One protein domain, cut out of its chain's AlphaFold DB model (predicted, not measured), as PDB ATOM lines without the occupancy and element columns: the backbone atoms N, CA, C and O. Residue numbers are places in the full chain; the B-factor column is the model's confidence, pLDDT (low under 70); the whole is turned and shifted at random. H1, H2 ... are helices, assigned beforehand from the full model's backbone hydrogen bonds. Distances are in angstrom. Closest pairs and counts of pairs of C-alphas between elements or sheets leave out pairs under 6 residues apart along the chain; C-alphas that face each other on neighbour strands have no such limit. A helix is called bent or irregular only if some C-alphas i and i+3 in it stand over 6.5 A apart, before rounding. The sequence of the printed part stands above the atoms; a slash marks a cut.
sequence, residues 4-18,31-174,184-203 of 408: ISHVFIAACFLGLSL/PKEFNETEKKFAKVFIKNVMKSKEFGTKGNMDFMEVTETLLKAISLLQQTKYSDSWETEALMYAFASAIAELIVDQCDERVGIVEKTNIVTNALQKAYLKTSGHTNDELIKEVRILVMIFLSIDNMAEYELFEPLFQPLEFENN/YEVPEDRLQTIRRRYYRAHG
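This is residues 4 to 18, 31 to 174 and 184 to 203 of the 408 residues of the protein "Spidroin_N domain-containing protein" of Araneus ventricosus (UniProt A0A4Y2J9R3). Four helices, H2 to H5, make an up-and-down bundle, each running against the one before it; H6 packs on its H4 and H5. H1 packs slantwise on H4, H8 only grazes H6, and short H7 sits by H5 and H6. The printed part has 179 residues with eight named helices, H1 to H8 in chain order, and no named strand: all helix. It is compact, with a radius of gyration of the C-alphas of 15.9 A and spans of 46 by 39 by 33 A.

The longest helix, H3, residues 56 to 79, runs 35.0 A from C-alpha 56 at (20.107, -60.682, 82.494). H2 is residues 39 to 52, H4 85 to 105 with 30.4 A, H5 113 to 131 with 27.1 A, H6 137 to 154 with 26.2 A. H1 is residues 4 to 15, H7 160 to 166, and H8 188 to 202, ending at (3.389, -36.423, 77.953). H7 is irregular: C-alphas 161 and 164 are 7.4 A apart.

H3 and H4 are a hairpin at a shallow tilt of 8 degrees, closest at C-alphas of Leu 70 and Phe 95, 6.8 A. H2 touches H5, closest at C-alphas of Phe 45 and Ala 127, 5.0 A. H6 touches H4 at a steep tilt of 48 degrees, closest at C-alphas of Ala 100 and Val 147, 4.8 A. H1 and H8 are near each other. Every O i to N i+4 pair is within hydrogen-bond range in H1, H3, H4, H5, H6 and H8; H2 has 9 of 10, H7 0 of 3 but 2 of 4 O i to N i+3.

The C-alphas farthest apart, of Asn 174 and Gly 203, are 49.0 A apart. Residues 19 to 30 and 175 to 183 are not printed; C-alphas across these cuts are 15.8 A and 23.8 A apart. Of the links printed whole, none is long. Mean pLDDT of the printed part is 77.4; residues 4 to 18 and 184 to 203 are among those under 70.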
ATOM      1  N   ILE A   4      11.443 -44.078  87.113       49.44
ATOM      2  CA  ILE A   4      10.366 -44.599  87.984       49.44
ATOM      3  C   ILE A   4       9.282 -43.542  88.313       49.44
ATOM      4  O   ILE A   4       8.129 -43.880  88.568       49.44
ATOM      5  N   SER A   5       9.621 -42.247  88.264       50.56
ATOM      6  CA  SER A   5       8.700 -41.143  88.590       50.56
ATOM      7  C   SER A   5       7.520 -41.028  87.616       50.56
ATOM      8  O   SER A   5       6.400 -40.719  88.024       50.56
ATOM      9  N   HIS A   6       7.735 -41.297  86.326       47.38
ATOM     10  CA  HIS A   6       6.693 -41.114  85.312       47.38
ATOM     11  C   HIS A   6       5.714 -42.292  85.257       47.38
ATOM     12  O   HIS A   6       4.513 -42.077  85.087       47.38
ATOM     13  N   VAL A   7       6.201 -43.500  85.534       52.88
ATOM     14  CA  VAL A   7       5.411 -44.739  85.636       52.88
ATOM     15  C   VAL A   7       4.393 -44.658  86.762       52.88
ATOM     16  O   VAL A   7       3.212 -44.948  86.578       52.88
ATOM     17  N   PHE A   8       4.842 -44.191  87.929       52.78
ATOM     18  CA  PHE A   8       3.995 -44.073  89.111       52.78
ATOM     19  C   PHE A   8       2.873 -43.049  88.905       52.78
ATOM     20  O   PHE A   8       1.748 -43.254  89.353       52.78
ATOM     21  N   ILE A   9       3.150 -41.960  88.182       53.47
ATOM     22  CA  ILE A   9       2.147 -40.937  87.876       53.47
ATOM     23  C   ILE A   9       1.145 -41.459  86.831       53.47
ATOM     24  O   ILE A   9      -0.060 -41.286  87.014       53.47
ATOM     25  N   ALA A  10       1.594 -42.157  85.782       51.22
ATOM     26  CA  ALA A  10       0.705 -42.720  84.761       51.22
ATOM     27  C   ALA A  10      -0.211 -43.834  85.310       51.22
ATOM     28  O   ALA A  10      -1.411 -43.842  85.016       51.22
ATOM     29  N   ALA A  11       0.318 -44.711  86.169       51.62
ATOM     30  CA  ALA A  11      -0.453 -45.748  86.855       51.62
ATOM     31  C   ALA A  11      -1.531 -45.153  87.782       51.62
ATOM     32  O   ALA A  11      -2.683 -45.593  87.759       51.62
ATOM     33  N   CYS A  12      -1.204 -44.081  88.515       53.19
ATOM     34  CA  CYS A  12      -2.174 -43.350  89.335       53.19
ATOM     35  C   CYS A  12      -3.300 -42.708  88.502       53.19
ATOM     36  O   CYS A  12      -4.448 -42.676  88.943       53.19
ATOM     37  N   PHE A  13      -3.024 -42.228  87.283       47.03
ATOM     38  CA  PHE A  13      -4.053 -41.615  86.429       47.03
ATOM     39  C   PHE A  13      -4.931 -42.627  85.674       47.03
ATOM     40  O   PHE A  13      -6.091 -42.318  85.378       47.03
ATOM     41  N   LEU A  14      -4.429 -43.833  85.386       47.78
ATOM     42  CA  LEU A  14      -5.231 -44.905  84.782       47.78
ATOM     43  C   LEU A  14      -6.194 -45.544  85.795       47.78
ATOM     44  O   LEU A  14      -7.366 -45.724  85.456       47.78
ATOM     45  N   GLY A  15      -5.757 -45.767  87.042       44.16
ATOM     46  CA  GLY A  15      -6.609 -46.305  88.115       44.16
ATOM     47  C   GLY A  15      -7.778 -45.391  88.505       44.16
ATOM     48  O   GLY A  15      -8.876 -45.863  88.777       44.16
ATOM     49  N   LEU A  16      -7.603 -44.065  88.439       45.16
ATOM     50  CA  LEU A  16      -8.654 -43.107  88.820       45.16
ATOM     51  C   LEU A  16      -9.744 -42.888  87.752       45.16
ATOM     52  O   LEU A  16     -10.739 -42.219  88.026       45.16
ATOM     53  N   SER A  17      -9.579 -43.413  86.532       39.72
ATOM     54  CA  SER A  17     -10.464 -43.093  85.400       39.72
ATOM     55  C   SER A  17     -11.222 -44.284  84.798       39.72
ATOM     56  O   SER A  17     -11.913 -44.096  83.795       39.72
ATOM     57  N   LEU A  18     -11.132 -45.483  85.380       44.25
ATOM     58  CA  LEU A  18     -11.952 -46.651  85.017       44.25
ATOM     59  C   LEU A  18     -13.182 -46.753  85.933       44.25
ATOM     60  O   LEU A  18     -13.455 -47.769  86.554       44.25
ATOM     61  N   PRO A  31     -12.663 -61.767  89.506       59.28
ATOM     62  CA  PRO A  31     -11.544 -62.048  88.610       59.28
ATOM     63  C   PRO A  31     -10.499 -60.923  88.610       59.28
ATOM     64  O   PRO A  31      -9.380 -61.124  88.139       59.28
ATOM     65  N   LYS A  32     -10.853 -59.748  89.145       63.66
ATOM     66  CA  LYS A  32      -9.984 -58.581  89.289       63.66
ATOM     67  C   LYS A  32      -9.364 -58.442  90.677       63.66
ATOM     68  O   LYS A  32      -8.559 -57.536  90.896       63.66
ATOM     69  N   GLU A  33      -9.705 -59.317  91.617       65.56
ATOM     70  CA  GLU A  33      -9.181 -59.235  92.970       65.56
ATOM     71  C   GLU A  33      -7.736 -59.741  93.001       65.56
ATOM     72  O   GLU A  33      -7.432 -60.925  92.831       65.56
ATOM     73  N   PHE A  34      -6.806 -58.816  93.222       68.75
ATOM     74  CA  PHE A  34      -5.418 -59.145  93.506       68.75
ATOM     75  C   PHE A  34      -5.301 -59.639  94.957       68.75
ATOM     76  O   PHE A  34      -4.847 -58.928  95.848       68.75
ATOM     77  N   ASN A  35      -5.707 -60.885  95.193       65.81
ATOM     78  CA  ASN A  35      -5.629 -61.532  96.508       65.81
ATOM     79  C   ASN A  35      -4.232 -62.083  96.843       65.81
ATOM     80  O   ASN A  35      -4.033 -62.740  97.866       65.81
ATOM     81  N   GLU A  36      -3.240 -61.813  95.997       69.75
ATOM     82  CA  GLU A  36      -1.880 -62.325  96.149       69.75
ATOM     83  C   GLU A  36      -1.086 -61.466  97.129       69.75
ATOM     84  O   GLU A  36      -0.253 -60.637  96.766       69.75
ATOM     85  N   THR A  37      -1.348 -61.663  98.414       65.56
ATOM     86  CA  THR A  37      -0.671 -60.906  99.478       65.56
ATOM     87  C   THR A  37       0.469 -61.706 100.102       65.56
ATOM     88  O   THR A  37       1.215 -61.240 100.967       65.56
ATOM     89  N   GLU A  38       0.665 -62.924  99.601       72.50
ATOM     90  CA  GLU A  38       1.697 -63.820 100.061       72.50
ATOM     91  C   GLU A  38       3.051 -63.482  99.434       72.50
ATOM     92  O   GLU A  38       3.244 -63.522  98.219       72.50
ATOM     93  N   LYS A  39       4.075 -63.338 100.284       85.69
ATOM     94  CA  LYS A  39       5.494 -63.352  99.870       85.69
ATOM     95  C   LYS A  39       5.848 -64.562  98.989       85.69
ATOM     96  O   LYS A  39       6.829 -64.536  98.245       85.69
ATOM     97  N   LYS A  40       5.056 -65.635  99.083       89.81
ATOM     98  CA  LYS A  40       5.152 -66.833  98.250       89.81
ATOM     99  C   LYS A  40       4.919 -66.522  96.770       89.81
ATOM    100  O   LYS A  40       5.688 -67.036  95.961       89.81
ATOM    101  N   PHE A  41       3.952 -65.663  96.430       91.75
ATOM    102  CA  PHE A  41       3.670 -65.254  95.051       91.75
ATOM    103  C   PHE A  41       4.913 -64.636  94.414       91.75
ATOM    104  O   PHE A  41       5.453 -65.187  93.457       91.75
ATOM    105  N   ALA A  42       5.447 -63.574  95.025       91.81
ATOM    106  CA  ALA A  42       6.638 -62.890  94.528       91.81
ATOM    107  C   ALA A  42       7.834 -63.831  94.396       91.81
ATOM    108  O   ALA A  42       8.507 -63.853  93.369       91.81
ATOM    109  N   LYS A  43       8.071 -64.674  95.407       93.75
ATOM    110  CA  LYS A  43       9.174 -65.635  95.374       93.75
ATOM    111  C   LYS A  43       9.045 -66.616  94.209       93.75
ATOM    112  O   LYS A  43      10.050 -66.938  93.580       93.75
ATOM    113  N   VAL A  44       7.840 -67.116  93.929       95.62
ATOM    114  CA  VAL A  44       7.604 -68.029  92.801       95.62
ATOM    115  C   VAL A  44       7.719 -67.281  91.475       95.62
ATOM    116  O   VAL A  44       8.392 -67.785  90.576       95.62
ATOM    117  N   PHE A  45       7.126 -66.095  91.361       95.75
ATOM    118  CA  PHE A  45       7.188 -65.258  90.165       95.75
ATOM    119  C   PHE A  45       8.639 -64.932  89.785       95.75
ATOM    120  O   PHE A  45       9.108 -65.368  88.733       95.75
ATOM    121  N   ILE A  46       9.390 -64.292  90.687       95.75
ATOM    122  CA  ILE A  46      10.789 -63.904  90.467       95.75
ATOM    123  C   ILE A  46      11.659 -65.117  90.154       95.75
ATOM    124  O   ILE A  46      12.424 -65.100  89.193       95.75
ATOM    125  N   LYS A  47      11.494 -66.223  90.892       96.81
ATOM    126  CA  LYS A  47      12.231 -67.461  90.610       96.81
ATOM    127  C   LYS A  47      11.987 -67.969  89.185       96.81
ATOM    128  O   LYS A  47      12.920 -68.478  88.566       96.81
ATOM    129  N   ASN A  48      10.758 -67.883  88.676       96.75
ATOM    130  CA  ASN A  48      10.439 -68.326  87.318       96.75
ATOM    131  C   ASN A  48      10.985 -67.366  86.254       96.75
ATOM    132  O   ASN A  48      11.536 -67.853  85.270       96.75
ATOM    133  N   VAL A  49      10.915 -66.048  86.473       95.81
ATOM    134  CA  VAL A  49      11.528 -65.054  85.572       95.81
ATOM    135  C   VAL A  49      13.042 -65.273  85.490       95.81
ATOM    136  O   VAL A  49      13.578 -65.482  84.403       95.81
ATOM    137  N   MET A  50      13.723 -65.366  86.639       94.88
ATOM    138  CA  MET A  50      15.176 -65.567  86.712       94.88
ATOM    139  C   MET A  50      15.642 -66.881  86.072       94.88
ATOM    140  O   MET A  50      16.762 -66.962  85.570       94.88
ATOM    141  N   LYS A  51      14.795 -67.922  86.068       96.62
ATOM    142  CA  LYS A  51      15.120 -69.221  85.460       96.62
ATOM    143  C   LYS A  51      15.333 -69.121  83.943       96.62
ATOM    144  O   LYS A  51      16.096 -69.924  83.411       96.62
ATOM    145  N   SER A  52      14.692 -68.161  83.273       94.00
ATOM    146  CA  SER A  52      14.816 -67.970  81.820       94.00
ATOM    147  C   SER A  52      16.195 -67.465  81.389       94.00
ATOM    148  O   SER A  52      16.635 -67.785  80.298       94.00
ATOM    149  N   LYS A  53      16.897 -66.712  82.251       92.94
ATOM    150  CA  LYS A  53      18.152 -65.991  81.953       92.94
ATOM    151  C   LYS A  53      18.046 -64.881  80.888       92.94
ATOM    152  O   LYS A  53      19.002 -64.122  80.756       92.94
ATOM    153  N   GLU A  54      16.899 -64.703  80.233       93.56
ATOM    154  CA  GLU A  54      16.719 -63.760  79.111       93.56
ATOM    155  C   GLU A  54      16.682 -62.274  79.511       93.56
ATOM    156  O   GLU A  54      16.849 -61.385  78.676       93.56
ATOM    157  N   PHE A  55      16.472 -61.969  80.794       91.19
ATOM    158  CA  PHE A  55      16.444 -60.593  81.314       91.19
ATOM    159  C   PHE A  55      17.792 -60.113  81.875       91.19
ATOM    160  O   PHE A  55      17.922 -58.964  82.296       91.19
ATOM    161  N   GLY A  56      18.805 -60.986  81.903       91.19
ATOM    162  CA  GLY A  56      20.107 -60.682  82.494       91.19
ATOM    163  C   GLY A  56      20.038 -60.322  83.986       91.19
ATOM    164  O   GLY A  56      18.997 -60.386  84.640       91.19
ATOM    165  N   THR A  57      21.181 -59.953  84.568       92.50
ATOM    166  CA  THR A  57      21.259 -59.640  86.008       92.50
ATOM    167  C   THR A  57      20.498 -58.363  86.361       92.50
ATOM    168  O   THR A  57      19.824 -58.335  87.386       92.50
ATOM    169  N   LYS A  58      20.575 -57.325  85.514       91.62
ATOM    170  CA  LYS A  58      19.889 -56.046  85.745       91.62
ATOM    171  C   LYS A  58      18.369 -56.214  85.706       91.62
ATOM    172  O   LYS A  58      17.727 -55.921  86.706       91.62
ATOM    173  N   GLY A  59      17.815 -56.766  84.623       90.38
ATOM    174  CA  GLY A  59      16.370 -56.972  84.513       90.38
ATOM    175  C   GLY A  59      15.819 -57.841  85.647       90.38
ATOM    176  O   GLY A  59      14.786 -57.519  86.222       90.38
ATOM    177  N   ASN A  60      16.549 -58.884  86.061       92.62
ATOM    178  CA  ASN A  60      16.165 -59.697  87.221       92.62
ATOM    179  C   ASN A  60      16.074 -58.888  88.532       92.62
ATOM    180  O   ASN A  60      15.172 -59.140  89.330       92.62
ATOM    181  N   MET A  61      16.993 -57.943  88.767       93.38
ATOM    182  CA  MET A  61      16.935 -57.050  89.933       93.38
ATOM    183  C   MET A  61      15.759 -56.075  89.833       93.38
ATOM    184  O   MET A  61      15.044 -55.907  90.817       93.38
ATOM    185  N   ASP A  62      15.505 -55.524  88.643       94.00
ATOM    186  CA  ASP A  62      14.390 -54.602  88.410       94.00
ATOM    187  C   ASP A  62      13.031 -55.296  88.673       94.00
ATOM    188  O   ASP A  62      12.173 -54.756  89.375       94.00
ATOM    189  N   PHE A  63      12.847 -56.541  88.207       93.81
ATOM    190  CA  PHE A  63      11.640 -57.328  88.510       93.81
ATOM    191  C   PHE A  63      11.464 -57.569  90.008       93.81
ATOM    192  O   PHE A  63      10.342 -57.486  90.519       93.81
ATOM    193  N   MET A  64      12.553 -57.887  90.713       94.12
ATOM    194  CA  MET A  64      12.531 -58.110  92.157       94.12
ATOM    195  C   MET A  64      12.095 -56.841  92.895       94.12
ATOM    196  O   MET A  64      11.174 -56.911  93.704       94.12
ATOM    197  N   GLU A  65      12.671 -55.686  92.555       93.44
ATOM    198  CA  GLU A  65      12.331 -54.393  93.159       93.44
ATOM    199  C   GLU A  65      10.861 -54.011  92.928       93.44
ATOM    200  O   GLU A  65      10.151 -53.657  93.878       93.44
ATOM    201  N   VAL A  66      10.367 -54.136  91.690       90.94
ATOM    202  CA  VAL A  66       8.960 -53.849  91.357       90.94
ATOM    203  C   VAL A  66       8.014 -54.776  92.121       90.94
ATOM    204  O   VAL A  66       7.021 -54.322  92.692       90.94
ATOM    205  N   THR A  67       8.333 -56.069  92.192       89.31
ATOM    206  CA  THR A  67       7.478 -57.054  92.868       89.31
ATOM    207  C   THR A  67       7.476 -56.862  94.389       89.31
ATOM    208  O   THR A  67       6.427 -56.966  95.025       89.31
ATOM    209  N   GLU A  68       8.620 -56.542  94.996       89.81
ATOM    210  CA  GLU A  68       8.699 -56.223  96.427       89.81
ATOM    211  C   GLU A  68       7.945 -54.934  96.769       89.81
ATOM    212  O   GLU A  68       7.229 -54.880  97.775       89.81
ATOM    213  N   THR A  69       8.053 -53.918  95.911       90.25
ATOM    214  CA  THR A  69       7.317 -52.656  96.053       90.25
ATOM    215  C   THR A  69       5.810 -52.891  96.000       90.25
ATOM    216  O   THR A  69       5.084 -52.375  96.854       90.25
ATOM    217  N   LEU A  70       5.340 -53.731  95.070       85.06
ATOM    218  CA  LEU A  70       3.937 -54.127  94.989       85.06
ATOM    219  C   LEU A  70       3.471 -54.819  96.273       85.06
ATOM    220  O   LEU A  70       2.479 -54.405  96.869       85.06
ATOM    221  N   LEU A  71       4.192 -55.847  96.728       85.88
ATOM    222  CA  LEU A  71       3.819 -56.577  97.942       85.88
ATOM    223  C   LEU A  71       3.755 -55.662  99.166       85.88
ATOM    224  O   LEU A  71       2.894 -55.836 100.029       85.88
ATOM    225  N   LYS A  72       4.649 -54.674  99.245       87.69
ATOM    226  CA  LYS A  72       4.613 -53.666 100.303       87.69
ATOM    227  C   LYS A  72       3.360 -52.795 100.203       87.69
ATOM    228  O   LYS A  72       2.724 -52.569 101.227       87.69
ATOM    229  N   ALA A  73       2.988 -52.344  99.006       84.56
ATOM    230  CA  ALA A  73       1.768 -51.566  98.789       84.56
ATOM    231  C   ALA A  73       0.506 -52.360  99.169       84.56
ATOM    232  O   ALA A  73      -0.335 -51.852  99.905       84.56
ATOM    233  N   ILE A  74       0.428 -53.633  98.777       81.44
ATOM    234  CA  ILE A  74      -0.670 -54.538  99.151       81.44
ATOM    235  C   ILE A  74      -0.735 -54.712 100.665       81.44
ATOM    236  O   ILE A  74      -1.793 -54.579 101.269       81.44
ATOM    237  N   SER A  75       0.410 -54.980 101.299       84.75
ATOM    238  CA  SER A  75       0.485 -55.140 102.751       84.75
ATOM    239  C   SER A  75      -0.026 -53.895 103.484       84.75
ATOM    240  O   SER A  75      -0.707 -54.024 104.499       84.75
ATOM    241  N   LEU A  76       0.251 -52.698 102.955       84.06
ATOM    242  CA  LEU A  76      -0.278 -51.442 103.487       84.06
ATOM    243  C   LEU A  76      -1.796 -51.311 103.274       84.06
ATOM    244  O   LEU A  76      -2.487 -50.954 104.224       84.06
ATOM    245  N   LEU A  77      -2.326 -51.657 102.094       78.31
ATOM    246  CA  LEU A  77      -3.776 -51.651 101.827       78.31
ATOM    247  C   LEU A  77      -4.548 -52.670 102.676       78.31
ATOM    248  O   LEU A  77      -5.698 -52.443 103.036       78.31
ATOM    249  N   GLN A  78      -3.935 -53.795 103.036       80.94
ATOM    250  CA  GLN A  78      -4.568 -54.762 103.934       80.94
ATOM    251  C   GLN A  78      -4.581 -54.284 105.389       80.94
ATOM    252  O   GLN A  78      -5.503 -54.593 106.147       80.94
ATOM    253  N   GLN A  79      -3.569 -53.516 105.802       83.25
ATOM    254  CA  GLN A  79      -3.498 -52.966 107.157       83.25
ATOM    255  C   GLN A  79      -4.593 -51.931 107.435       83.25
ATOM    256  O   GLN A  79      -4.980 -51.766 108.592       83.25
ATOM    257  N   THR A  80      -5.132 -51.267 106.409       79.94
ATOM    258  CA  THR A  80      -6.183 -50.249 106.577       79.94
ATOM    259  C   THR A  80      -7.567 -50.838 106.892       79.94
ATOM    260  O   THR A  80      -8.505 -50.073 107.106       79.94
ATOM    261  N   LYS A  81      -7.708 -52.174 107.010       67.19
ATOM    262  CA  LYS A  81      -8.947 -52.931 107.327       67.19
ATOM    263  C   LYS A  81     -10.124 -52.754 106.356       67.19
ATOM    264  O   LYS A  81     -11.085 -53.509 106.470       67.19
ATOM    265  N   TYR A  82     -10.037 -51.825 105.411       63.34
ATOM    266  CA  TYR A  82     -11.050 -51.529 104.402       63.34
ATOM    267  C   TYR A  82     -10.347 -51.159 103.098       63.34
ATOM    268  O   TYR A  82     -10.293 -49.986 102.740       63.34
ATOM    269  N   SER A  83      -9.748 -52.144 102.429       71.12
ATOM    270  CA  SER A  83      -9.359 -51.947 101.034       71.12
ATOM    271  C   SER A  83     -10.645 -51.952 100.221       71.12
ATOM    272  O   SER A  83     -11.347 -52.966 100.185       71.12
ATOM    273  N   ASP A  84     -10.986 -50.830  99.603       81.06
ATOM    274  CA  ASP A  84     -12.085 -50.839  98.648       81.06
ATOM    275  C   ASP A  84     -11.654 -51.639  97.403       81.06
ATOM    276  O   ASP A  84     -10.500 -51.572  96.980       81.06
ATOM    277  N   SER A  85     -12.581 -52.360  96.764       81.50
ATOM    278  CA  SER A  85     -12.311 -53.163  95.549       81.50
ATOM    279  C   SER A  85     -11.552 -52.377  94.456       81.50
ATOM    280  O   SER A  85     -10.639 -52.909  93.821       81.50
ATOM    281  N   TRP A  86     -11.836 -51.077  94.304       82.25
ATOM    282  CA  TRP A  86     -11.168 -50.214  93.324       82.25
ATOM    283  C   TRP A  86      -9.688 -49.942  93.643       82.25
ATOM    284  O   TRP A  86      -8.909 -49.700  92.722       82.25
ATOM    285  N   GLU A  87      -9.275 -49.978  94.915       84.81
ATOM    286  CA  GLU A  87      -7.873 -49.787  95.313       84.81
ATOM    287  C   GLU A  87      -7.034 -50.998  94.905       84.81
ATOM    288  O   GLU A  87      -5.949 -50.850  94.336       84.81
ATOM    289  N   THR A  88      -7.570 -52.199  95.136       81.94
ATOM    290  CA  THR A  88      -6.961 -53.461  94.706       81.94
ATOM    291  C   THR A  88      -6.885 -53.538  93.180       81.94
ATOM    292  O   THR A  88      -5.839 -53.894  92.635       81.94
ATOM    293  N   GLU A  89      -7.949 -53.133  92.479       85.00
ATOM    294  CA  GLU A  89      -7.966 -53.067  91.012       85.00
ATOM    295  C   GLU A  89      -6.929 -52.059  90.481       85.00
ATOM    296  O   GLU A  89      -6.148 -52.377  89.581       85.00
ATOM    297  N   ALA A  90      -6.854 -50.858  91.059       86.50
ATOM    298  CA  ALA A  90      -5.856 -49.861  90.674       86.50
ATOM    299  C   ALA A  90      -4.424 -50.377  90.874       86.50
ATOM    300  O   ALA A  90      -3.551 -50.139  90.035       86.50
ATOM    301  N   LEU A  91      -4.184 -51.123  91.953       87.00
ATOM    302  CA  LEU A  91      -2.882 -51.709  92.243       87.00
ATOM    303  C   LEU A  91      -2.510 -52.828  91.262       87.00
ATOM    304  O   LEU A  91      -1.354 -52.910  90.842       87.00
ATOM    305  N   MET A  92      -3.485 -53.634  90.833       87.25
ATOM    306  CA  MET A  92      -3.303 -54.617  89.763       87.25
ATOM    307  C   MET A  92      -2.862 -53.940  88.460       87.25
ATOM    308  O   MET A  92      -1.873 -54.364  87.861       87.25
ATOM    309  N   TYR A  93      -3.535 -52.866  88.033       88.88
ATOM    310  CA  TYR A  93      -3.141 -52.132  86.823       88.88
ATOM    311  C   TYR A  93      -1.772 -51.467  86.964       88.88
ATOM    312  O   TYR A  93      -0.981 -51.485  86.020       88.88
ATOM    313  N   ALA A  94      -1.461 -50.914  88.138       89.38
ATOM    314  CA  ALA A  94      -0.141 -50.354  88.411       89.38
ATOM    315  C   ALA A  94       0.956 -51.420  88.285       89.38
ATOM    316  O   ALA A  94       1.994 -51.170  87.669       89.38
ATOM    317  N   PHE A  95       0.706 -52.626  88.800       90.94
ATOM    318  CA  PHE A  95       1.622 -53.748  88.645       90.94
ATOM    319  C   PHE A  95       1.766 -54.181  87.189       90.94
ATOM    320  O   PHE A  95       2.887 -54.307  86.700       90.94
ATOM    321  N   ALA A  96       0.645 -54.367  86.487       93.38
ATOM    322  CA  ALA A  96       0.631 -54.747  85.080       93.38
ATOM    323  C   ALA A  96       1.449 -53.763  84.232       93.38
ATOM    324  O   ALA A  96       2.267 -54.180  83.416       93.38
ATOM    325  N   SER A  97       1.274 -52.463  84.487       94.06
ATOM    326  CA  SER A  97       2.003 -51.381  83.823       94.06
ATOM    327  C   SER A  97       3.496 -51.433  84.112       94.06
ATOM    328  O   SER A  97       4.285 -51.384  83.175       94.06
ATOM    329  N   ALA A  98       3.899 -51.571  85.378       94.06
ATOM    330  CA  ALA A  98       5.313 -51.641  85.738       94.06
ATOM    331  C   ALA A  98       6.001 -52.869  85.117       94.06
ATOM    332  O   ALA A  98       7.114 -52.776  84.610       94.06
ATOM    333  N   ILE A  99       5.322 -54.019  85.103       95.50
ATOM    334  CA  ILE A  99       5.827 -55.241  84.472       95.50
ATOM    335  C   ILE A  99       5.936 -55.084  82.953       95.50
ATOM    336  O   ILE A  99       6.955 -55.460  82.377       95.50
ATOM    337  N   ALA A 100       4.909 -54.531  82.307       95.06
ATOM    338  CA  ALA A 100       4.916 -54.286  80.870       95.06
ATOM    339  C   ALA A 100       6.050 -53.343  80.457       95.06
ATOM    340  O   ALA A 100       6.740 -53.600  79.474       95.06
ATOM    341  N   GLU A 101       6.289 -52.295  81.237       92.69
ATOM    342  CA  GLU A 101       7.389 -51.371  80.991       92.69
ATOM    343  C   GLU A 101       8.750 -52.043  81.150       92.69
ATOM    344  O   GLU A 101       9.600 -51.886  80.281       92.69
ATOM    345  N   LEU A 102       8.951 -52.861  82.192       93.81
ATOM    346  CA  LEU A 102      10.190 -53.629  82.341       93.81
ATOM    347  C   LEU A 102      10.429 -54.583  81.170       93.81
ATOM    348  O   LEU A 102      11.569 -54.763  80.750       93.81
ATOM    349  N   ILE A 103       9.373 -55.201  80.635       93.94
ATOM    350  CA  ILE A 103       9.486 -56.060  79.452       93.94
ATOM    351  C   ILE A 103       9.992 -55.252  78.250       93.94
ATOM    352  O   ILE A 103      10.881 -55.726  77.547       93.94
ATOM    353  N   VAL A 104       9.447 -54.052  78.030       91.81
ATOM    354  CA  VAL A 104       9.823 -53.179  76.907       91.81
ATOM    355  C   VAL A 104      11.223 -52.590  77.092       91.81
ATOM    356  O   VAL A 104      12.030 -52.674  76.174       91.81
ATOM    357  N   ASP A 105      11.553 -52.082  78.281       89.81
ATOM    358  CA  ASP A 105      12.866 -51.500  78.599       89.81
ATOM    359  C   ASP A 105      13.997 -52.530  78.499       89.81
ATOM    360  O   ASP A 105      15.094 -52.235  78.032       89.81
ATOM    361  N   GLN A 106      13.732 -53.768  78.920       86.50
ATOM    362  CA  GLN A 106      14.702 -54.859  78.831       86.50
ATOM    363  C   GLN A 106      14.626 -55.605  77.495       86.50
ATOM    364  O   GLN A 106      15.267 -56.651  77.359       86.50
ATOM    365  N   CYS A 107      13.849 -55.130  76.519       82.31
ATOM    366  CA  CYS A 107      13.815 -55.724  75.193       82.31
ATOM    367  C   CYS A 107      15.057 -55.302  74.410       82.31
ATOM    368  O   CYS A 107      15.179 -54.171  73.950       82.31
ATOM    369  N   ASP A 108      15.991 -56.231  74.254       76.31
ATOM    370  CA  ASP A 108      17.166 -56.080  73.413       76.31
ATOM    371  C   ASP A 108      16.992 -56.850  72.099       76.31
ATOM    372  O   ASP A 108      16.170 -57.756  71.987       76.31
ATOM    373  N   GLU A 109      17.802 -56.524  71.090       65.88
ATOM    374  CA  GLU A 109      17.746 -57.161  69.762       65.88
ATOM    375  C   GLU A 109      17.950 -58.690  69.800       65.88
ATOM    376  O   GLU A 109      17.647 -59.385  68.832       65.88
ATOM    377  N   ARG A 110      18.480 -59.234  70.906       62.09
ATOM    378  CA  ARG A 110      18.819 -60.658  71.047       62.09
ATOM    379  C   ARG A 110      17.611 -61.545  71.300       62.09
ATOM    380  O   ARG A 110      17.600 -62.683  70.838       62.09
ATOM    381  N   VAL A 111      16.630 -61.052  72.049       73.69
ATOM    382  CA  VAL A 111      15.456 -61.826  72.447       73.69
ATOM    383  C   VAL A 111      14.235 -60.990  72.131       73.69
ATOM    384  O   VAL A 111      14.017 -59.936  72.724       73.69
ATOM    385  N   GLY A 112      13.434 -61.481  71.189       84.75
ATOM    386  CA  GLY A 112      12.249 -60.774  70.732       84.75
ATOM    387  C   GLY A 112      11.284 -60.466  71.877       84.75
ATOM    388  O   GLY A 112      11.088 -61.267  72.794       84.75
ATOM    389  N   ILE A 113      10.628 -59.314  71.782       90.06
ATOM    390  CA  ILE A 113       9.637 -58.827  72.747       90.06
ATOM    391  C   ILE A 113       8.538 -59.848  73.065       90.06
ATOM    392  O   ILE A 113       8.078 -59.956  74.203       90.06
ATOM    393  N   VAL A 114       8.157 -60.644  72.063       91.19
ATOM    394  CA  VAL A 114       7.194 -61.741  72.182       91.19
ATOM    395  C   VAL A 114       7.685 -62.786  73.182       91.19
ATOM    396  O   VAL A 114       6.942 -63.169  74.083       91.19
ATOM    397  N   GLU A 115       8.949 -63.198  73.078       92.56
ATOM    398  CA  GLU A 115       9.528 -64.217  73.952       92.56
ATOM    399  C   GLU A 115       9.623 -63.714  75.396       92.56
ATOM    400  O   GLU A 115       9.184 -64.394  76.325       92.56
ATOM    401  N   LYS A 116      10.079 -62.472  75.600       93.94
ATOM    402  CA  LYS A 116      10.133 -61.856  76.939       93.94
ATOM    403  C   LYS A 116       8.746 -61.728  77.565       93.94
ATOM    404  O   LYS A 116       8.563 -62.031  78.746       93.94
ATOM    405  N   THR A 117       7.751 -61.355  76.764       95.38
ATOM    406  CA  THR A 117       6.359 -61.278  77.216       95.38
ATOM    407  C   THR A 117       5.821 -62.659  77.595       95.38
ATOM    408  O   THR A 117       5.185 -62.813  78.641       95.38
ATOM    409  N   ASN A 118       6.114 -63.693  76.804       95.50
ATOM    410  CA  ASN A 118       5.724 -65.070  77.108       95.50
ATOM    411  C   ASN A 118       6.389 -65.579  78.391       95.50
ATOM    412  O   ASN A 118       5.710 -66.156  79.238       95.50
ATOM    413  N   ILE A 119       7.679 -65.313  78.597       95.62
ATOM    414  CA  ILE A 119       8.393 -65.693  79.823       95.62
ATOM    415  C   ILE A 119       7.717 -65.094  81.056       95.62
ATOM    416  O   ILE A 119       7.442 -65.814  82.020       95.62
ATOM    417  N   VAL A 120       7.429 -63.793  81.027       96.62
ATOM    418  CA  VAL A 120       6.833 -63.099  82.175       96.62
ATOM    419  C   VAL A 120       5.395 -63.547  82.410       96.62
ATOM    420  O   VAL A 120       5.031 -63.849  83.546       96.62
ATOM    421  N   THR A 121       4.585 -63.674  81.357       96.69
ATOM    422  CA  THR A 121       3.193 -64.137  81.494       96.69
ATOM    423  C   THR A 121       3.113 -65.587  81.978       96.69
ATOM    424  O   THR A 121       2.335 -65.884  82.884       96.69
ATOM    425  N   ASN A 122       4.000 -66.468  81.510       97.00
ATOM    426  CA  ASN A 122       4.132 -67.834  82.028       97.00
ATOM    427  C   ASN A 122       4.604 -67.861  83.491       97.00
ATOM    428  O   ASN A 122       4.185 -68.720  84.272       97.00
ATOM    429  N   ALA A 123       5.490 -66.942  83.887       97.12
ATOM    430  CA  ALA A 123       5.933 -66.820  85.272       97.12
ATOM    431  C   ALA A 123       4.794 -66.357  86.194       97.12
ATOM    432  O   ALA A 123       4.650 -66.916  87.284       97.12
ATOM    433  N   LEU A 124       3.968 -65.400  85.750       95.44
ATOM    434  CA  LEU A 124       2.761 -64.966  86.460       95.44
ATOM    435  C   LEU A 124       1.798 -66.141  86.645       95.44
ATOM    436  O   LEU A 124       1.450 -66.464  87.778       95.44
ATOM    437  N   GLN A 125       1.452 -66.856  85.571       95.31
ATOM    438  CA  GLN A 125       0.575 -68.034  85.640       95.31
ATOM    439  C   GLN A 125       1.059 -69.068  86.653       95.31
ATOM    440  O   GLN A 125       0.291 -69.533  87.490       95.31
ATOM    441  N   LYS A 126       2.350 -69.418  86.601       95.88
ATOM    442  CA  LYS A 126       2.950 -70.384  87.531       95.88
ATOM    443  C   LYS A 126       2.926 -69.895  88.973       95.88
ATOM    444  O   LYS A 126       2.811 -70.724  89.874       95.88
ATOM    445  N   ALA A 127       3.075 -68.592  89.200       93.94
ATOM    446  CA  ALA A 127       2.973 -68.012  90.531       93.94
ATOM    447  C   ALA A 127       1.548 -68.159  91.074       93.94
ATOM    448  O   ALA A 127       1.389 -68.805  92.106       93.94
ATOM    449  N   TYR A 128       0.547 -67.707  90.317       92.31
ATOM    450  CA  TYR A 128      -0.877 -67.813  90.654       92.31
ATOM    451  C   TYR A 128      -1.332 -69.262  90.892       92.31
ATOM    452  O   TYR A 128      -1.824 -69.607  91.965       92.31
ATOM    453  N   LEU A 129      -1.029 -70.178  89.966       92.50
ATOM    454  CA  LEU A 129      -1.338 -71.604  90.143       92.50
ATOM    455  C   LEU A 129      -0.713 -72.200  91.413       92.50
ATOM    456  O   LEU A 129      -1.225 -73.177  91.958       92.50
ATOM    457  N   LYS A 130       0.411 -71.654  91.892       93.12
ATOM    458  CA  LYS A 130       1.103 -72.161  93.083       93.12
ATOM    459  C   LYS A 130       0.611 -71.536  94.391       93.12
ATOM    460  O   LYS A 130       0.860 -72.119  95.457       93.12
ATOM    461  N   THR A 131      -0.006 -70.362  94.336       89.69
ATOM    462  CA  THR A 131      -0.477 -69.619  95.508       89.69
ATOM    463  C   THR A 131      -1.982 -69.731  95.678       89.69
ATOM    464  O   THR A 131      -2.406 -70.277  96.692       89.69
ATOM    465  N   SER A 132      -2.765 -69.329  94.680       88.75
ATOM    466  CA  SER A 132      -4.233 -69.356  94.695       88.75
ATOM    467  C   SER A 132      -4.841 -70.599  94.038       88.75
ATOM    468  O   SER A 132      -5.994 -70.933  94.295       88.75
ATOM    469  N   GLY A 133      -4.072 -71.335  93.230       90.50
ATOM    470  CA  GLY A 133      -4.538 -72.571  92.584       90.50
ATOM    471  C   GLY A 133      -5.330 -72.353  91.290       90.50
ATOM    472  O   GLY A 133      -5.674 -73.324  90.620       90.50
ATOM    473  N   HIS A 134      -5.557 -71.102  90.900       90.44
ATOM    474  CA  HIS A 134      -6.112 -70.694  89.611       90.44
ATOM    475  C   HIS A 134      -5.211 -69.621  88.993       90.44
ATOM    476  O   HIS A 134      -4.429 -69.006  89.706       90.44
ATOM    477  N   THR A 135      -5.275 -69.399  87.680       91.19
ATOM    478  CA  THR A 135      -4.576 -68.280  87.025       91.19
ATOM    479  C   THR A 135      -5.371 -66.979  87.177       91.19
ATOM    480  O   THR A 135      -6.580 -67.005  87.406       91.19
ATOM    481  N   ASN A 136      -4.697 -65.829  87.062       90.69
ATOM    482  CA  ASN A 136      -5.351 -64.530  86.875       90.69
ATOM    483  C   ASN A 136      -5.181 -64.096  85.414       90.69
ATOM    484  O   ASN A 136      -4.234 -63.389  85.057       90.69
ATOM    485  N   ASP A 137      -6.076 -64.590  84.562       91.62
ATOM    486  CA  ASP A 137      -5.999 -64.384  83.116       91.62
ATOM    487  C   ASP A 137      -6.201 -62.913  82.727       91.62
ATOM    488  O   ASP A 137      -5.629 -62.463  81.733       91.62
ATOM    489  N   GLU A 138      -6.943 -62.143  83.530       89.56
ATOM    490  CA  GLU A 138      -7.183 -60.720  83.276       89.56
ATOM    491  C   GLU A 138      -5.902 -59.897  83.456       89.56
ATOM    492  O   GLU A 138      -5.543 -59.123  82.568       89.56
ATOM    493  N   LEU A 139      -5.139 -60.124  84.532       91.25
ATOM    494  CA  LEU A 139      -3.834 -59.483  84.718       91.25
ATOM    495  C   LEU A 139      -2.859 -59.857  83.593       91.25
ATOM    496  O   LEU A 139      -2.159 -58.999  83.056       91.25
ATOM    497  N   ILE A 140      -2.803 -61.140  83.228       94.12
ATOM    498  CA  ILE A 140      -1.913 -61.630  82.164       94.12
ATOM    499  C   ILE A 140      -2.247 -60.966  80.826       94.12
ATOM    500  O   ILE A 140      -1.348 -60.539  80.095       94.12
ATOM    501  N   LYS A 141      -3.539 -60.868  80.514       92.06
ATOM    502  CA  LYS A 141      -4.047 -60.181  79.329       92.06
ATOM    503  C   LYS A 141      -3.693 -58.698  79.357       92.06
ATOM    504  O   LYS A 141      -3.227 -58.171  78.348       92.06
ATOM    505  N   GLU A 142      -3.852 -58.039  80.498       92.12
ATOM    506  CA  GLU A 142      -3.547 -56.618  80.628       92.12
ATOM    507  C   GLU A 142      -2.051 -56.329  80.438       92.12
ATOM    508  O   GLU A 142      -1.703 -55.394  79.721       92.12
ATOM    509  N   VAL A 143      -1.156 -57.175  80.964       94.44
ATOM    510  CA  VAL A 143       0.294 -57.067  80.705       94.44
ATOM    511  C   VAL A 143       0.588 -57.118  79.202       94.44
ATOM    512  O   VAL A 143       1.321 -56.271  78.698       94.44
ATOM    513  N   ARG A 144      -0.007 -58.063  78.458       94.12
ATOM    514  CA  ARG A 144       0.184 -58.175  76.996       94.12
ATOM    515  C   ARG A 144      -0.301 -56.929  76.255       94.12
ATOM    516  O   ARG A 144       0.396 -56.427  75.374       94.12
ATOM    517  N   ILE A 145      -1.472 -56.413  76.634       89.25
ATOM    518  CA  ILE A 145      -2.048 -55.194  76.048       89.25
ATOM    519  C   ILE A 145      -1.140 -53.989  76.316       89.25
ATOM    520  O   ILE A 145      -0.865 -53.217  75.397       89.25
ATOM    521  N   LEU A 146      -0.643 -53.834  77.545       92.19
ATOM    522  CA  LEU A 146       0.218 -52.712  77.922       92.19
ATOM    523  C   LEU A 146       1.583 -52.770  77.231       92.19
ATOM    524  O   LEU A 146       2.042 -51.739  76.748       92.19
ATOM    525  N   VAL A 147       2.183 -53.959  77.091       91.88
ATOM    526  CA  VAL A 147       3.413 -54.143  76.301       91.88
ATOM    527  C   VAL A 147       3.203 -53.644  74.872       91.88
ATOM    528  O   VAL A 147       3.983 -52.832  74.382       91.88
ATOM    529  N   MET A 148       2.111 -54.046  74.218       88.25
ATOM    530  CA  MET A 148       1.802 -53.575  72.866       88.25
ATOM    531  C   MET A 148       1.603 -52.055  72.809       88.25
ATOM    532  O   MET A 148       2.049 -51.409  71.859       88.25
ATOM    533  N   ILE A 149       0.928 -51.471  73.800       87.31
ATOM    534  CA  ILE A 149       0.696 -50.024  73.858       87.31
ATOM    535  C   ILE A 149       2.020 -49.270  73.970       87.31
ATOM    536  O   ILE A 149       2.223 -48.329  73.207       87.31
ATOM    537  N   PHE A 150       2.919 -49.693  74.859       87.19
ATOM    538  CA  PHE A 150       4.235 -49.072  75.013       87.19
ATOM    539  C   PHE A 150       5.074 -49.190  73.737       87.19
ATOM    540  O   PHE A 150       5.571 -48.183  73.245       87.19
ATOM    541  N   LEU A 151       5.094 -50.361  73.096       85.50
ATOM    542  CA  LEU A 151       5.785 -50.533  71.813       85.50
ATOM    543  C   LEU A 151       5.191 -49.675  70.695       85.50
ATOM    544  O   LEU A 151       5.927 -49.115  69.892       85.50
ATOM    545  N   SER A 152       3.861 -49.555  70.636       81.00
ATOM    546  CA  SER A 152       3.175 -48.740  69.624       81.00
ATOM    547  C   SER A 152       3.469 -47.250  69.785       81.00
ATOM    548  O   SER A 152       3.449 -46.505  68.809       81.00
ATOM    549  N   ILE A 153       3.676 -46.803  71.025       75.75
ATOM    550  CA  ILE A 153       4.035 -45.421  71.336       75.75
ATOM    551  C   ILE A 153       5.463 -45.134  70.862       75.75
ATOM    552  O   ILE A 153       5.689 -44.079  70.263       75.75
ATOM    553  N   ASP A 154       6.383 -46.073  71.084       68.62
ATOM    554  CA  ASP A 154       7.797 -45.920  70.732       68.62
ATOM    555  C   ASP A 154       8.063 -46.153  69.235       68.62
ATOM    556  O   ASP A 154       8.910 -45.487  68.642       68.62
ATOM    557  N   ASN A 155       7.289 -47.035  68.597       64.81
ATOM    558  CA  ASN A 155       7.392 -47.397  67.186       64.81
ATOM    559  C   ASN A 155       5.999 -47.470  66.538       64.81
ATOM    560  O   ASN A 155       5.395 -48.530  66.393       64.81
ATOM    561  N   MET A 156       5.500 -46.326  66.066       55.81
ATOM    562  CA  MET A 156       4.202 -46.191  65.372       55.81
ATOM    563  C   MET A 156       4.085 -46.961  64.033       55.81
ATOM    564  O   MET A 156       3.081 -46.797  63.340       55.81
ATOM    565  N   ALA A 157       5.091 -47.740  63.616       50.88
ATOM    566  CA  ALA A 157       5.234 -48.197  62.230       50.88
ATOM    567  C   ALA A 157       5.006 -49.700  61.969       50.88
ATOM    568  O   ALA A 157       4.807 -50.052  60.812       50.88
ATOM    569  N   GLU A 158       4.980 -50.587  62.972       56.66
ATOM    570  CA  GLU A 158       4.959 -52.043  62.712       56.66
ATOM    571  C   GLU A 158       3.933 -52.794  63.570       56.66
ATOM    572  O   GLU A 158       4.272 -53.414  64.568       56.66
ATOM    573  N   TYR A 159       2.657 -52.767  63.175       59.38
ATOM    574  CA  TYR A 159       1.592 -53.511  63.869       59.38
ATOM    575  C   TYR A 159       1.602 -55.023  63.590       59.38
ATOM    576  O   TYR A 159       1.131 -55.801  64.418       59.38
ATOM    577  N   GLU A 160       2.156 -55.459  62.455       59.53
ATOM    578  CA  GLU A 160       2.117 -56.866  62.026       59.53
ATOM    579  C   GLU A 160       3.004 -57.790  62.878       59.53
ATOM    580  O   GLU A 160       2.757 -58.993  62.950       59.53
ATOM    581  N   LEU A 161       3.987 -57.241  63.601       64.75
ATOM    582  CA  LEU A 161       4.876 -58.019  64.470       64.75
ATOM    583  C   LEU A 161       4.183 -58.510  65.759       64.75
ATOM    584  O   LEU A 161       4.720 -59.370  66.459       64.75
ATOM    585  N   PHE A 162       3.004 -57.970  66.096       64.56
ATOM    586  CA  PHE A 162       2.370 -58.162  67.408       64.56
ATOM    587  C   PHE A 162       1.245 -59.205  67.441       64.56
ATOM    588  O   PHE A 162       0.800 -59.564  68.530       64.56
ATOM    589  N   GLU A 163       0.838 -59.761  66.297       68.38
ATOM    590  CA  GLU A 163      -0.115 -60.888  66.207       68.38
ATOM    591  C   GLU A 163       0.207 -62.056  67.172       68.38
ATOM    592  O   GLU A 163      -0.709 -62.558  67.832       68.38
ATOM    593  N   PRO A 164       1.480 -62.464  67.373       72.56
ATOM    594  CA  PRO A 164       1.818 -63.535  68.313       72.56
ATOM    595  C   PRO A 164       1.459 -63.240  69.778       72.56
ATOM    596  O   PRO A 164       1.241 -64.172  70.550       72.56
ATOM    597  N   LEU A 165       1.365 -61.967  70.183       67.50
ATOM    598  CA  LEU A 165       0.971 -61.602  71.551       67.50
ATOM    599  C   LEU A 165      -0.511 -61.894  71.830       67.50
ATOM    600  O   LEU A 165      -0.880 -62.058  72.996       67.50
ATOM    601  N   PHE A 166      -1.335 -62.014  70.785       63.50
ATOM    602  CA  PHE A 166      -2.772 -62.302  70.867       63.50
ATOM    603  C   PHE A 166      -3.134 -63.750  70.577       63.50
ATOM    604  O   PHE A 166      -4.309 -64.115  70.686       63.50
ATOM    605  N   GLN A 167      -2.151 -64.583  70.227       69.94
ATOM    606  CA  GLN A 167      -2.403 -66.008  70.122       69.94
ATOM    607  C   GLN A 167      -2.917 -66.501  71.479       69.94
ATOM    608  O   GLN A 167      -2.306 -66.185  72.512       69.94
ATOM    609  N   PRO A 168      -4.054 -67.227  71.502       56.97
ATOM    610  CA  PRO A 168      -4.498 -67.907  72.703       56.97
ATOM    611  C   PRO A 168      -3.304 -68.674  73.251       56.97
ATOM    612  O   PRO A 168      -2.645 -69.383  72.493       56.97
ATOM    613  N   LEU A 169      -2.988 -68.475  74.529       54.53
ATOM    614  CA  LEU A 169      -1.930 -69.221  75.199       54.53
ATOM    615  C   LEU A 169      -2.212 -70.711  74.987       54.53
ATOM    616  O   LEU A 169      -3.115 -71.271  75.610       54.53
ATOM    617  N   GLU A 170      -1.493 -71.341  74.060       50.72
ATOM    618  CA  GLU A 170      -1.587 -72.777  73.854       50.72
ATOM    619  C   GLU A 170      -0.877 -73.426  75.036       50.72
ATOM    620  O   GLU A 170       0.346 -73.541  75.095       50.72
ATOM    621  N   PHE A 171      -1.662 -73.751  76.059       49.41
ATOM    622  CA  PHE A 171      -1.150 -74.410  77.242       49.41
ATOM    623  C   PHE A 171      -0.713 -75.827  76.885       49.41
ATOM    624  O   PHE A 171      -1.530 -76.676  76.536       49.41
ATOM    625  N   GLU A 172       0.566 -76.114  77.091       43.28
ATOM    626  CA  GLU A 172       1.141 -77.460  77.039       43.28
ATOM    627  C   GLU A 172       0.794 -78.267  78.314       43.28
ATOM    628  O   GLU A 172       1.625 -78.954  78.905       43.28
ATOM    629  N   ASN A 173      -0.448 -78.146  78.797       40.75
ATOM    630  CA  ASN A 173      -0.930 -78.831  79.989       40.75
ATOM    631  C   ASN A 173      -1.997 -79.861  79.606       40.75
ATOM    632  O   ASN A 173      -3.044 -79.530  79.061       40.75
ATOM    633  N   ASN A 174      -1.741 -81.111  79.990       39.03
ATOM    634  CA  ASN A 174      -2.603 -82.299  79.897       39.03
ATOM    635  C   ASN A 174      -3.929 -82.212  80.702       39.03
ATOM    636  O   ASN A 174      -4.497 -83.237  81.075       39.03
ATOM    637  N   TYR A 184      -8.761 -62.533  70.118       48.28
ATOM    638  CA  TYR A 184      -8.875 -61.245  70.790       48.28
ATOM    639  C   TYR A 184      -8.738 -60.100  69.795       48.28
ATOM    640  O   TYR A 184      -7.629 -59.708  69.448       48.28
ATOM    641  N   GLU A 185      -9.858 -59.515  69.387       49.06
ATOM    642  CA  GLU A 185      -9.847 -58.136  68.907       49.06
ATOM    643  C   GLU A 185      -9.764 -57.231  70.140       49.06
ATOM    644  O   GLU A 185     -10.696 -57.171  70.944       49.06
ATOM    645  N   VAL A 186      -8.625 -56.561  70.345       51.97
ATOM    646  CA  VAL A 186      -8.584 -55.428  71.276       51.97
ATOM    647  C   VAL A 186      -9.466 -54.348  70.661       51.97
ATOM    648  O   VAL A 186      -9.162 -53.908  69.554       51.97
ATOM    649  N   PRO A 187     -10.542 -53.909  71.338       58.22
ATOM    650  CA  PRO A 187     -11.401 -52.877  70.788       58.22
ATOM    651  C   PRO A 187     -10.571 -51.617  70.481       58.22
ATOM    652  O   PRO A 187      -9.892 -51.073  71.360       58.22
ATOM    653  N   GLU A 188     -10.555 -51.194  69.214       60.06
ATOM    654  CA  GLU A 188      -9.732 -50.077  68.717       60.06
ATOM    655  C   GLU A 188     -10.015 -48.780  69.498       60.06
ATOM    656  O   GLU A 188      -9.127 -47.967  69.751       60.06
ATOM    657  N   ASP A 189     -11.244 -48.609  69.982       62.88
ATOM    658  CA  ASP A 189     -11.661 -47.520  70.864       62.88
ATOM    659  C   ASP A 189     -10.900 -47.498  72.200       62.88
ATOM    660  O   ASP A 189     -10.528 -46.415  72.676       62.88
ATOM    661  N   ARG A 190     -10.593 -48.663  72.786       58.75
ATOM    662  CA  ARG A 190      -9.773 -48.775  74.005       58.75
ATOM    663  C   ARG A 190      -8.340 -48.325  73.723       58.75
ATOM    664  O   ARG A 190      -7.803 -47.505  74.473       58.75
ATOM    665  N   LEU A 191      -7.754 -48.768  72.610       59.44
ATOM    666  CA  LEU A 191      -6.409 -48.362  72.181       59.44
ATOM    667  C   LEU A 191      -6.316 -46.858  71.911       59.44
ATOM    668  O   LEU A 191      -5.422 -46.183  72.426       59.44
ATOM    669  N   GLN A 192      -7.273 -46.304  71.167       60.47
ATOM    670  CA  GLN A 192      -7.347 -44.872  70.868       60.47
ATOM    671  C   GLN A 192      -7.558 -44.027  72.128       60.47
ATOM    672  O   GLN A 192      -7.047 -42.907  72.240       60.47
ATOM    673  N   THR A 193      -8.310 -44.542  73.102       67.25
ATOM    674  CA  THR A 193      -8.512 -43.877  74.396       67.25
ATOM    675  C   THR A 193      -7.217 -43.824  75.195       67.25
ATOM    676  O   THR A 193      -6.866 -42.758  75.709       67.25
ATOM    677  N   ILE A 194      -6.474 -44.930  75.255       57.91
ATOM    678  CA  ILE A 194      -5.197 -44.979  75.968       57.91
ATOM    679  C   ILE A 194      -4.157 -44.087  75.275       57.91
ATOM    680  O   ILE A 194      -3.551 -43.249  75.943       57.91
ATOM    681  N   ARG A 195      -4.037 -44.138  73.937       59.84
ATOM    682  CA  ARG A 195      -3.147 -43.240  73.172       59.84
ATOM    683  C   ARG A 195      -3.447 -41.770  73.431       59.84
ATOM    684  O   ARG A 195      -2.542 -41.006  73.750       59.84
ATOM    685  N   ARG A 196      -4.717 -41.353  73.343       62.41
ATOM    686  CA  ARG A 196      -5.101 -39.951  73.599       62.41
ATOM    687  C   ARG A 196      -4.718 -39.490  74.999       62.41
ATOM    688  O   ARG A 196      -4.314 -38.342  75.164       62.41
ATOM    689  N   ARG A 197      -4.845 -40.362  76.001       60.03
ATOM    690  CA  ARG A 197      -4.462 -40.045  77.382       60.03
ATOM    691  C   ARG A 197      -2.953 -39.943  77.537       60.03
ATOM    692  O   ARG A 197      -2.490 -38.973  78.126       60.03
ATOM    693  N   TYR A 198      -2.212 -40.874  76.946       53.41
ATOM    694  CA  TYR A 198      -0.756 -40.846  76.941       53.41
ATOM    695  C   TYR A 198      -0.218 -39.556  76.297       53.41
ATOM    696  O   TYR A 198       0.517 -38.806  76.935       53.41
ATOM    697  N   TYR A 199      -0.677 -39.207  75.089       56.69
ATOM    698  CA  TYR A 199      -0.262 -37.966  74.419       56.69
ATOM    699  C   TYR A 199      -0.698 -36.699  75.159       56.69
ATOM    700  O   TYR A 199       0.011 -35.695  75.125       56.69
ATOM    701  N   ARG A 200      -1.842 -36.725  75.853       61.53
ATOM    702  CA  ARG A 200      -2.270 -35.608  76.706       61.53
ATOM    703  C   ARG A 200      -1.354 -35.436  77.922       61.53
ATOM    704  O   ARG A 200      -1.113 -34.302  78.315       61.53
ATOM    705  N   ALA A 201      -0.874 -36.530  78.513       46.56
ATOM    706  CA  ALA A 201      -0.038 -36.501  79.712       46.56
ATOM    707  C   ALA A 201       1.423 -36.131  79.415       46.56
ATOM    708  O   ALA A 201       2.033 -35.398  80.189       46.56
ATOM    709  N   HIS A 202       1.971 -36.599  78.291       47.69
ATOM    710  CA  HIS A 202       3.389 -36.423  77.953       47.69
ATOM    711  C   HIS A 202       3.654 -35.323  76.913       47.69
ATOM    712  O   HIS A 202       4.805 -34.952  76.689       47.69
ATOM    713  N   GLY A 203       2.600 -34.759  76.313       48.66
ATOM    714  CA  GLY A 203       2.713 -33.798  75.220       48.66
ATOM    715  C   GLY A 203       3.236 -34.437  73.922       48.66
ATOM    716  O   GLY A 203       3.643 -35.600  73.899       48.66
TER     717      GLY A 203